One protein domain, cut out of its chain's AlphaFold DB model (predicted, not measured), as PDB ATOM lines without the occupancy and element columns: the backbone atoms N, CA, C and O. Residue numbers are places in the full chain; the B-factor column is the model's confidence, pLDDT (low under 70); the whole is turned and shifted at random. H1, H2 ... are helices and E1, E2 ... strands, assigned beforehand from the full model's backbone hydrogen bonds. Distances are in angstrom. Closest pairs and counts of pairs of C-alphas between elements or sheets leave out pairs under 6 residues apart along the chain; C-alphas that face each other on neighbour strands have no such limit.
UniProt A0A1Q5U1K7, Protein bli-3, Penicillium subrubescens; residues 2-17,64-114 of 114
ATOM      1  N   SER A   2     227.091 296.868 384.327       94.25
ATOM      2  CA  SER A   2     226.419 297.535 383.210       94.25
ATOM      3  C   SER A   2     226.792 296.859 381.898       94.25
ATOM      4  O   SER A   2     227.914 296.380 381.747       94.25
ATOM      5  N   PHE A   3     225.859 296.840 380.956       93.69
ATOM      6  CA  PHE A   3     226.040 296.287 379.621       93.69
ATOM      7  C   PHE A   3     225.403 297.217 378.587       93.69
ATOM      8  O   PHE A   3     224.317 297.753 378.819       93.69
ATOM      9  N   LEU A   4     226.069 297.372 377.446       92.62
ATOM     10  CA  LEU A   4     225.575 298.084 376.275       92.62
ATOM     11  C   LEU A   4     225.968 297.285 375.034       92.62
ATOM     12  O   LEU A   4     227.148 297.017 374.823       92.62
ATOM     13  N   ASP A   5     224.986 296.958 374.204       89.56
ATOM     14  CA  ASP A   5     225.229 296.507 372.842       89.56
ATOM     15  C   ASP A   5     225.213 297.733 371.915       89.56
ATOM     16  O   ASP A   5     224.146 298.320 371.703       89.56
ATOM     17  N   PRO A   6     226.359 298.148 371.347       85.12
ATOM     18  CA  PRO A   6     226.421 299.328 370.493       85.12
ATOM     19  C   PRO A   6     225.651 299.158 369.173       85.12
ATOM     20  O   PRO A   6     225.218 300.154 368.598       85.12
ATOM     21  N   VAL A   7     225.447 297.923 368.698       84.25
ATOM     22  CA  VAL A   7     224.778 297.645 367.418       84.25
ATOM     23  C   VAL A   7     223.268 297.781 367.577       84.25
ATOM     24  O   VAL A   7     222.622 298.553 366.865       84.25
ATOM     25  N   SER A   8     222.679 297.054 368.527       81.88
ATOM     26  CA  SER A   8     221.230 297.108 368.758       81.88
ATOM     27  C   SER A   8     220.801 298.287 369.631       81.88
ATOM     28  O   SER A   8     219.620 298.644 369.647       81.88
ATOM     29  N   GLY A   9     221.735 298.895 370.371       83.31
ATOM     30  CA  GLY A   9     221.497 299.855 371.449       83.31
ATOM     31  C   GLY A   9     220.656 299.301 372.597       83.31
ATOM     32  O   GLY A   9     220.009 300.089 373.285       83.31
ATOM     33  N   ALA A  10     220.596 297.976 372.753       87.62
ATOM     34  CA  ALA A  10     220.096 297.355 373.968       87.62
ATOM     35  C   ALA A  10     221.077 297.631 375.111       87.62
ATOM     36  O   ALA A  10     222.293 297.635 374.916       87.62
ATOM     37  N   TRP A  11     220.554 297.849 376.308       92.38
ATOM     38  CA  TRP A  11     221.384 298.093 377.480       92.38
ATOM     39  C   TRP A  11     220.748 297.506 378.729       92.38
ATOM     40  O   TRP A  11     219.532 297.318 378.799       92.38
ATOM     41  N   ALA A  12     221.585 297.227 379.721       95.00
ATOM     42  CA  ALA A  12     221.155 296.804 381.042       95.00
ATOM     43  C   ALA A  12     222.047 297.420 382.123       95.00
ATOM     44  O   ALA A  12     223.271 297.474 381.995       95.00
ATOM     45  N   SER A  13     221.420 297.844 383.211       96.50
ATOM     46  CA  SER A  13     222.043 298.214 384.473       96.50
ATOM     47  C   SER A  13     221.562 297.236 385.538       96.50
ATOM     48  O   SER A  13     220.369 297.141 385.814       96.50
ATOM     49  N   ILE A  14     222.486 296.461 386.099       97.06
ATOM     50  CA  ILE A  14     222.197 295.361 387.019       97.06
ATOM     51  C   ILE A  14     222.850 295.662 388.366       97.06
ATOM     52  O   ILE A  14     224.075 295.827 388.452       97.06
ATOM     53  N   SER A  15     222.043 295.684 389.424       97.00
ATOM     54  CA  SER A  15     222.496 295.782 390.813       97.00
ATOM     55  C   SER A  15     222.349 294.433 391.512       97.00
ATOM     56  O   SER A  15     221.495 293.620 391.157       97.00
ATOM     57  N   GLY A  16     223.208 294.159 392.489       96.38
ATOM     58  CA  GLY A  16     223.273 292.845 393.115       96.38
ATOM     59  C   GLY A  16     224.411 292.716 394.114       96.38
ATOM     60  O   GLY A  16     225.140 293.676 394.362       96.38
ATOM     61  N   THR A  17     224.563 291.518 394.668       97.19
ATOM     62  CA  THR A  17     225.699 291.165 395.527       97.19
ATOM     63  C   THR A  17     226.748 290.439 394.691       97.19
ATOM     64  O   THR A  17     226.422 289.466 394.012       97.19
ATOM     65  N   LYS A  64     219.845 291.591 392.113       96.12
ATOM     66  CA  LYS A  64     218.706 292.008 392.945       96.12
ATOM     67  C   LYS A  64     217.734 292.888 392.163       96.12
ATOM     68  O   LYS A  64     216.530 292.748 392.319       96.12
ATOM     69  N   LEU A  65     218.250 293.754 391.298       95.94
ATOM     70  CA  LEU A  65     217.450 294.576 390.396       95.94
ATOM     71  C   LEU A  65     218.143 294.636 389.041       95.94
ATOM     72  O   LEU A  65     219.376 294.717 388.987       95.94
ATOM     73  N   ALA A  66     217.372 294.657 387.961       95.31
ATOM     74  CA  ALA A  66     217.907 294.992 386.650       95.31
ATOM     75  C   ALA A  66     216.990 295.971 385.922       95.31
ATOM     76  O   ALA A  66     215.841 295.654 385.634       95.31
ATOM     77  N   THR A  67     217.516 297.140 385.581       95.56
ATOM     78  CA  THR A  67     216.858 298.087 384.681       95.56
ATOM     79  C   THR A  67     217.444 297.888 383.297       95.56
ATOM     80  O   THR A  67     218.662 297.905 383.133       95.56
ATOM     81  N   HIS A  68     216.608 297.673 382.292       92.31
ATOM     82  CA  HIS A  68     217.087 297.354 380.959       92.31
ATOM     83  C   HIS A  68     216.180 297.897 379.863       92.31
ATOM     84  O   HIS A  68     215.000 298.183 380.061       92.31
ATOM     85  N   VAL A  69     216.750 297.970 378.668       89.88
ATOM     86  CA  VAL A  69     216.035 298.195 377.421       89.88
ATOM     87  C   VAL A  69     216.382 297.057 376.475       89.88
ATOM     88  O   VAL A  69     217.535 296.888 376.083       89.88
ATOM     89  N   ALA A  70     215.370 296.279 376.096       81.50
ATOM     90  CA  ALA A  70     215.494 295.292 375.029       81.50
ATOM     91  C   ALA A  70     215.216 295.970 373.681       81.50
ATOM     92  O   ALA A  70     214.186 296.623 373.515       81.50
ATOM     93  N   ALA A  71     216.118 295.834 372.711       67.88
ATOM     94  CA  ALA A  71     215.908 296.418 371.392       67.88
ATOM     95  C   ALA A  71     214.782 295.676 370.642       67.88
ATOM     96  O   ALA A  71     214.939 294.504 370.315       67.88
ATOM     97  N   LYS A  72     213.649 296.338 370.344       61.03
ATOM     98  CA  LYS A  72     212.546 295.744 369.553       61.03
ATOM     99  C   LYS A  72     212.770 295.818 368.037       61.03
ATOM    100  O   LYS A  72     212.109 295.105 367.291       61.03
ATOM    101  N   LYS A  73     213.673 296.686 367.564       55.72
ATOM    102  CA  LYS A  73     214.020 296.865 366.143       55.72
ATOM    103  C   LYS A  73     215.530 297.092 365.996       55.72
ATOM    104  O   LYS A  73     216.107 297.843 366.782       55.72
ATOM    105  N   GLY A  74     216.154 296.473 364.989       55.19
ATOM    106  CA  GLY A  74     217.555 296.723 364.615       55.19
ATOM    107  C   GLY A  74     217.788 298.123 364.018       55.19
ATOM    108  O   GLY A  74     216.858 298.923 363.903       55.19
ATOM    109  N   ILE A  75     219.028 298.407 363.597       51.47
ATOM    110  CA  ILE A  75     219.505 299.720 363.099       51.47
ATOM    111  C   ILE A  75     218.578 300.345 362.035       51.47
ATOM    112  O   ILE A  75     218.295 301.542 362.088       51.47
ATOM    113  N   LEU A  76     218.032 299.537 361.120       50.56
ATOM    114  CA  LEU A  76     217.127 299.989 360.051       50.56
ATOM    115  C   LEU A  76     215.803 300.578 360.566       50.56
ATOM    116  O   LEU A  76     215.306 301.550 360.002       50.56
ATOM    117  N   GLY A  77     215.246 300.040 361.656       57.56
ATOM    118  CA  GLY A  77     213.994 300.543 362.229       57.56
ATOM    119  C   GLY A  77     214.151 301.889 362.942       57.56
ATOM    120  O   GLY A  77     213.212 302.680 362.970       57.56
ATOM    121  N   ARG A  78     215.346 302.179 363.476       56.03
ATOM    122  CA  ARG A  78     215.639 303.462 364.137       56.03
ATOM    123  C   ARG A  78     215.729 304.618 363.144       56.03
ATOM    124  O   ARG A  78     215.179 305.676 363.420       56.03
ATOM    125  N   ALA A  79     216.359 304.414 361.985       55.66
ATOM    126  CA  ALA A  79     216.506 305.463 360.972       55.66
ATOM    127  C   ALA A  79     215.149 305.957 360.435       55.66
ATOM    128  O   ALA A  79     214.944 307.159 360.272       55.66
ATOM    129  N   THR A  80     214.189 305.047 360.228       53.56
ATOM    130  CA  THR A  80     212.831 305.409 359.796       53.56
ATOM    131  C   THR A  80     212.030 306.135 360.877       53.56
ATOM    132  O   THR A  80     211.230 307.015 360.556       53.56
ATOM    133  N   ASP A  81     212.234 305.782 362.149       53.34
ATOM    134  CA  ASP A  81     211.495 306.369 363.271       53.34
ATOM    135  C   ASP A  81     211.991 307.807 363.573       53.34
ATOM    136  O   ASP A  81     211.177 308.670 363.902       53.34
ATOM    137  N   THR A  82     213.275 308.124 363.341       56.03
ATOM    138  CA  THR A  82     213.819 309.497 363.461       56.03
ATOM    139  C   THR A  82     213.219 310.466 362.434       56.03
ATOM    140  O   THR A  82     212.854 311.587 362.783       56.03
ATOM    141  N   VAL A  83     213.067 310.036 361.172       55.72
ATOM    142  CA  VAL A  83     212.464 310.871 360.113       55.72
ATOM    143  C   VAL A  83     210.981 311.125 360.396       55.72
ATOM    144  O   VAL A  83     210.502 312.245 360.239       55.72
ATOM    145  N   LYS A  84     210.249 310.112 360.879       52.22
ATOM    146  CA  LYS A  84     208.843 310.274 361.286       52.22
ATOM    147  C   LYS A  84     208.688 311.188 362.500       52.22
ATOM    148  O   LYS A  84     207.785 312.019 362.495       52.22
ATOM    149  N   GLY A  85     209.563 311.083 363.500       53.25
ATOM    150  CA  GLY A  85     209.513 311.941 364.687       53.25
ATOM    151  C   GLY A  85     209.737 313.423 364.374       53.25
ATOM    152  O   GLY A  85     209.031 314.270 364.914       53.25
ATOM    153  N   ALA A  86     210.634 313.737 363.434       58.44
ATOM    154  CA  ALA A  86     210.886 315.112 362.995       58.44
ATOM    155  C   ALA A  86     209.711 315.738 362.217       58.44
ATOM    156  O   ALA A  86     209.499 316.943 362.296       58.44
ATOM    157  N   VAL A  87     208.944 314.931 361.473       57.62
ATOM    158  CA  VAL A  87     207.833 315.409 360.626       57.62
ATOM    159  C   VAL A  87     206.487 315.388 361.360       57.62
ATOM    160  O   VAL A  87     205.639 316.241 361.120       57.62
ATOM    161  N   LYS A  88     206.272 314.409 362.245       56.06
ATOM    162  CA  LYS A  88     204.970 314.120 362.865       56.06
ATOM    163  C   LYS A  88     204.885 314.542 364.336       56.06
ATOM    164  O   LYS A  88     203.809 314.465 364.917       56.06
ATOM    165  N   GLY A  89     206.001 314.948 364.952       50.41
ATOM    166  CA  GLY A  89     206.080 315.266 366.385       50.41
ATOM    167  C   GLY A  89     205.893 314.052 367.305       50.41
ATOM    168  O   GLY A  89     205.818 314.199 368.523       50.41
ATOM    169  N   GLU A  90     205.807 312.844 366.742       51.56
ATOM    170  CA  GLU A  90     205.661 311.605 367.500       51.56
ATOM    171  C   GLU A  90     207.026 311.204 368.068       51.56
ATOM    172  O   GLU A  90     207.963 310.921 367.320       51.56
ATOM    173  N   VAL A  91     207.146 311.180 369.400       53.31
ATOM    174  CA  VAL A  91     208.348 310.679 370.077       53.31
ATOM    175  C   VAL A  91     208.562 309.231 369.625       53.31
ATOM    176  O   VAL A  91     207.646 308.415 369.788       53.31
ATOM    177  N   PRO A  92     209.730 308.887 369.043       53.06
ATOM    178  CA  PRO A  92     210.031 307.517 368.661       53.06
ATOM    179  C   PRO A  92     209.753 306.604 369.847       53.06
ATOM    180  O   PRO A  92     210.122 306.935 370.973       53.06
ATOM    181  N   ASN A  93     209.092 305.473 369.604       54.44
ATOM    182  CA  ASN A  93     208.777 304.484 370.631       54.44
ATOM    183  C   ASN A  93     210.095 303.816 371.069       54.44
ATOM    184  O   ASN A  93     210.431 302.713 370.637       54.44
ATOM    185  N   ILE A  94     210.911 304.557 371.826       53.62
ATOM    186  CA  ILE A  94     212.151 304.100 372.427       53.62
ATOM    187  C   ILE A  94     211.719 302.974 373.342       53.62
ATOM    188  O   ILE A  94     211.068 303.197 374.358       53.62
ATOM    189  N   ASN A  95     212.004 301.762 372.868       57.41
ATOM    190  CA  ASN A  95     211.949 300.491 373.565       57.41
ATOM    191  C   ASN A  95     211.740 300.673 375.074       57.41
ATOM    192  O   ASN A  95     212.638 301.147 375.766       57.41
ATOM    193  N   SER A  96     210.538 300.335 375.544       69.44
ATOM    194  CA  SER A  96     210.102 300.521 376.928       69.44
ATOM    195  C   SER A  96     211.190 300.090 377.911       69.44
ATOM    196  O   SER A  96     211.537 298.905 377.949       69.44
ATOM    197  N   ILE A  97     211.705 301.049 378.687       84.19
ATOM    198  CA  ILE A  97     212.547 300.763 379.849       84.19
ATOM    199  C   ILE A  97     211.754 299.821 380.742       84.19
ATOM    200  O   ILE A  97     210.601 300.095 381.077       84.19
ATOM    201  N   ARG A  98     212.368 298.699 381.099       88.69
ATOM    202  CA  ARG A  98     211.788 297.733 382.015       88.69
ATOM    203  C   ARG A  98     212.700 297.550 383.207       88.69
ATOM    204  O   ARG A  98     213.916 297.455 383.068       88.69
ATOM    205  N   GLU A  99     212.082 297.466 384.370       92.38
ATOM    206  CA  GLU A  99     212.732 297.041 385.593       92.38
ATOM    207  C   GLU A  99     212.315 295.605 385.915       92.38
ATOM    208  O   GLU A  99     211.157 295.229 385.748       92.38
ATOM    209  N   LEU A 100     213.290 294.805 386.327       93.75
ATOM    210  CA  LEU A 100     213.120 293.479 386.890       93.75
ATOM    211  C   LEU A 100     213.321 293.573 388.397       93.75
ATOM    212  O   LEU A 100     214.433 293.858 388.856       93.75
ATOM    213  N   SER A 101     212.250 293.315 389.141       94.56
ATOM    214  CA  SER A 101     212.244 293.318 390.601       94.56
ATOM    215  C   SER A 101     212.916 292.075 391.194       94.56
ATOM    216  O   SER A 101     213.054 291.034 390.545       94.56
ATOM    217  N   MET A 102     213.271 292.148 392.481       93.69
ATOM    218  CA  MET A 102     213.780 290.993 393.234       93.69
ATOM    219  C   MET A 102     212.821 289.797 393.184       93.69
ATOM    220  O   MET A 102     213.276 288.663 393.051       93.69
ATOM    221  N   ALA A 103     211.510 290.043 393.276       94.81
ATOM    222  CA  ALA A 103     210.495 288.994 393.264       94.81
ATOM    223  C   ALA A 103     210.428 288.289 391.903       94.81
ATOM    224  O   ALA A 103     210.438 287.063 391.850       94.81
ATOM    225  N   GLU A 104     210.444 289.048 390.803       94.50
ATOM    226  CA  GLU A 104     210.478 288.476 389.451       94.50
ATOM    227  C   GLU A 104     211.762 287.681 389.202       94.50
ATOM    228  O   GLU A 104     211.718 286.592 388.633       94.50
ATOM    229  N   LEU A 105     212.913 288.192 389.652       94.56
ATOM    230  CA  LEU A 105     214.188 287.485 389.531       94.56
ATOM    231  C   LEU A 105     214.207 286.196 390.363       94.56
ATOM    232  O   LEU A 105     214.745 285.184 389.912       94.56
ATOM    233  N   ALA A 106     213.626 286.215 391.563       93.25
ATOM    234  CA  ALA A 106     213.502 285.033 392.409       93.25
ATOM    235  C   ALA A 106     212.578 283.982 391.777       93.25
ATOM    236  O   ALA A 106     212.940 282.808 391.706       93.25
ATOM    237  N   GLU A 107     211.428 284.408 391.257       94.75
ATOM    238  CA  GLU A 107     210.478 283.532 390.571       94.75
ATOM    239  C   GLU A 107     211.083 282.917 389.303       94.75
ATOM    240  O   GLU A 107     210.948 281.714 389.057       94.75
ATOM    241  N   TRP A 108     211.829 283.708 388.530       93.81
ATOM    242  CA  TRP A 108     212.552 283.210 387.365       93.81
ATOM    243  C   TRP A 108     213.566 282.125 387.751       93.81
ATOM    244  O   TRP A 108     213.567 281.051 387.154       93.81
ATOM    245  N   ARG A 109     214.372 282.349 388.802       93.06
ATOM    246  CA  ARG A 109     215.321 281.341 389.313       93.06
ATOM    247  C   ARG A 109     214.614 280.063 389.752       93.06
ATOM    248  O   ARG A 109     215.111 278.986 389.468       93.06
ATOM    249  N   ARG A 110     213.466 280.171 390.424       93.44
ATOM    250  CA  ARG A 110     212.685 279.015 390.895       93.44
ATOM    251  C   ARG A 110     212.172 278.153 389.739       93.44
ATOM    252  O   ARG A 110     212.135 276.936 389.855       93.44
ATOM    253  N   THR A 111     211.755 278.785 388.645       94.50
ATOM    254  CA  THR A 111     211.132 278.115 387.491       94.50
ATOM    255  C   THR A 111     212.131 277.645 386.431       94.50
ATOM    256  O   THR A 111     211.768 276.820 385.598       94.50
ATOM    257  N   HIS A 112     213.375 278.136 386.466       87.75
ATOM    258  CA  HIS A 112     214.418 277.862 385.467       87.75
ATOM    259  C   HIS A 112     215.721 277.333 386.094       87.75
ATOM    260  O   HIS A 112     216.810 277.578 385.574       87.75
ATOM    261  N   GLN A 113     215.627 276.626 387.225       74.25
ATOM    262  CA  GLN A 113     216.744 275.836 387.744       74.25
ATOM    263  C   GLN A 113     217.005 274.656 386.797       74.25
ATOM    264  O   GLN A 113     216.133 273.805 386.621       74.25
ATOM    265  N   SER A 114     218.187 274.636 386.183       56.03
ATOM    266  CA  SER A 114     218.743 273.504 385.439       56.03
ATOM    267  C   SER A 114     219.957 272.913 386.137       56.03
ATOM    268  O   SER A 114     220.684 273.671 386.825       56.03
TER     269      SER A 114
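AT A GLANCE: This is residues 2 to 17 and 64 to 114 of the 114 residues of the protein "Protein bli-3" of Penicillium subrubescens (UniProt A0A1Q5U1K7). The printed part is a long, thin model with a small sheet of four strands between two helices, H1 beyond one end of the strands and H2 at the other. H1 has no contact with the sheet, H2 only grazes it, and residues 107 to 114 stick out free at the end of the printed part. There are 67 residues printed, with four named strands and two named helices in the order E1 E2 E3 H1 E4 H2; the sheet runs E1 E2 E3 E4, antiparallel throughout, and the class is mixed, helices and strands. The whole is loose, with a radius of gyration of the C-alphas of 15.7 A, and its outline is a rod spanning 47 by 21 by 21 A.

HOW THE PARTS SIT: Begin at E1, residues 2 to 4, an edge strand, and E2, residues 11 to 17, its antiparallel neighbour at 164 degrees; the two form a hairpin, with N 3 and O 12 within hydrogen-bond range at 2.9 A. Next to E2 find E3, residues 64 to 69, antiparallel to it at 176 degrees; look at N 13 and O 67, 2.8 A apart. On the other side of E3 from E2 is the edge strand E4, residues 98 to 100, antiparallel to E3 at 160 degrees, with N 68 and O 98 at 2.8 A. H1, residues 75 to 88, is not on the sheet, with 0 pairs of C-alphas within 10 A, and it is apart from E1 and E2. H2, residues 102 to 111, is on the sheet but only grazes it with its residues 102 to 106; its closest C-alphas to E3 are those of Met 102 and Lys 64, 5.0 A apart. H1 and H2 are apart. Every O i to N i+4 pair is within hydrogen-bond range in H2, and 8 of 10 are in H1.

IN THESE COORDINATES: Find C-alpha 2 at (226.419, 297.535, 383.210), where E1 begins, ending at residue 4. E2 runs from residue 11 to 17 over 19.8 A, and E3 from 64 to 69 over 16.9 A. Find C-alpha 75 at (219.505, 299.720, 363.099); from there H1 runs 20.5 A to residue 88. E4 holds residues 98 to 100. H2 runs 14.3 A from residue 102 to C-alpha 111 at (211.132, 278.115, 387.491).

THE WHOLE: The C-alphas farthest apart are those of Val 87 and Ser 114, 49.9 A. Residues 18 to 63 are not printed, and C-alphas 17 and 64 are 7.5 A apart across this cut. Of the links that are printed whole, none is long. The mean pLDDT of the printed part is 77.2; it is under 70 at residues 71 to 96 and at residue 114, the chain's last.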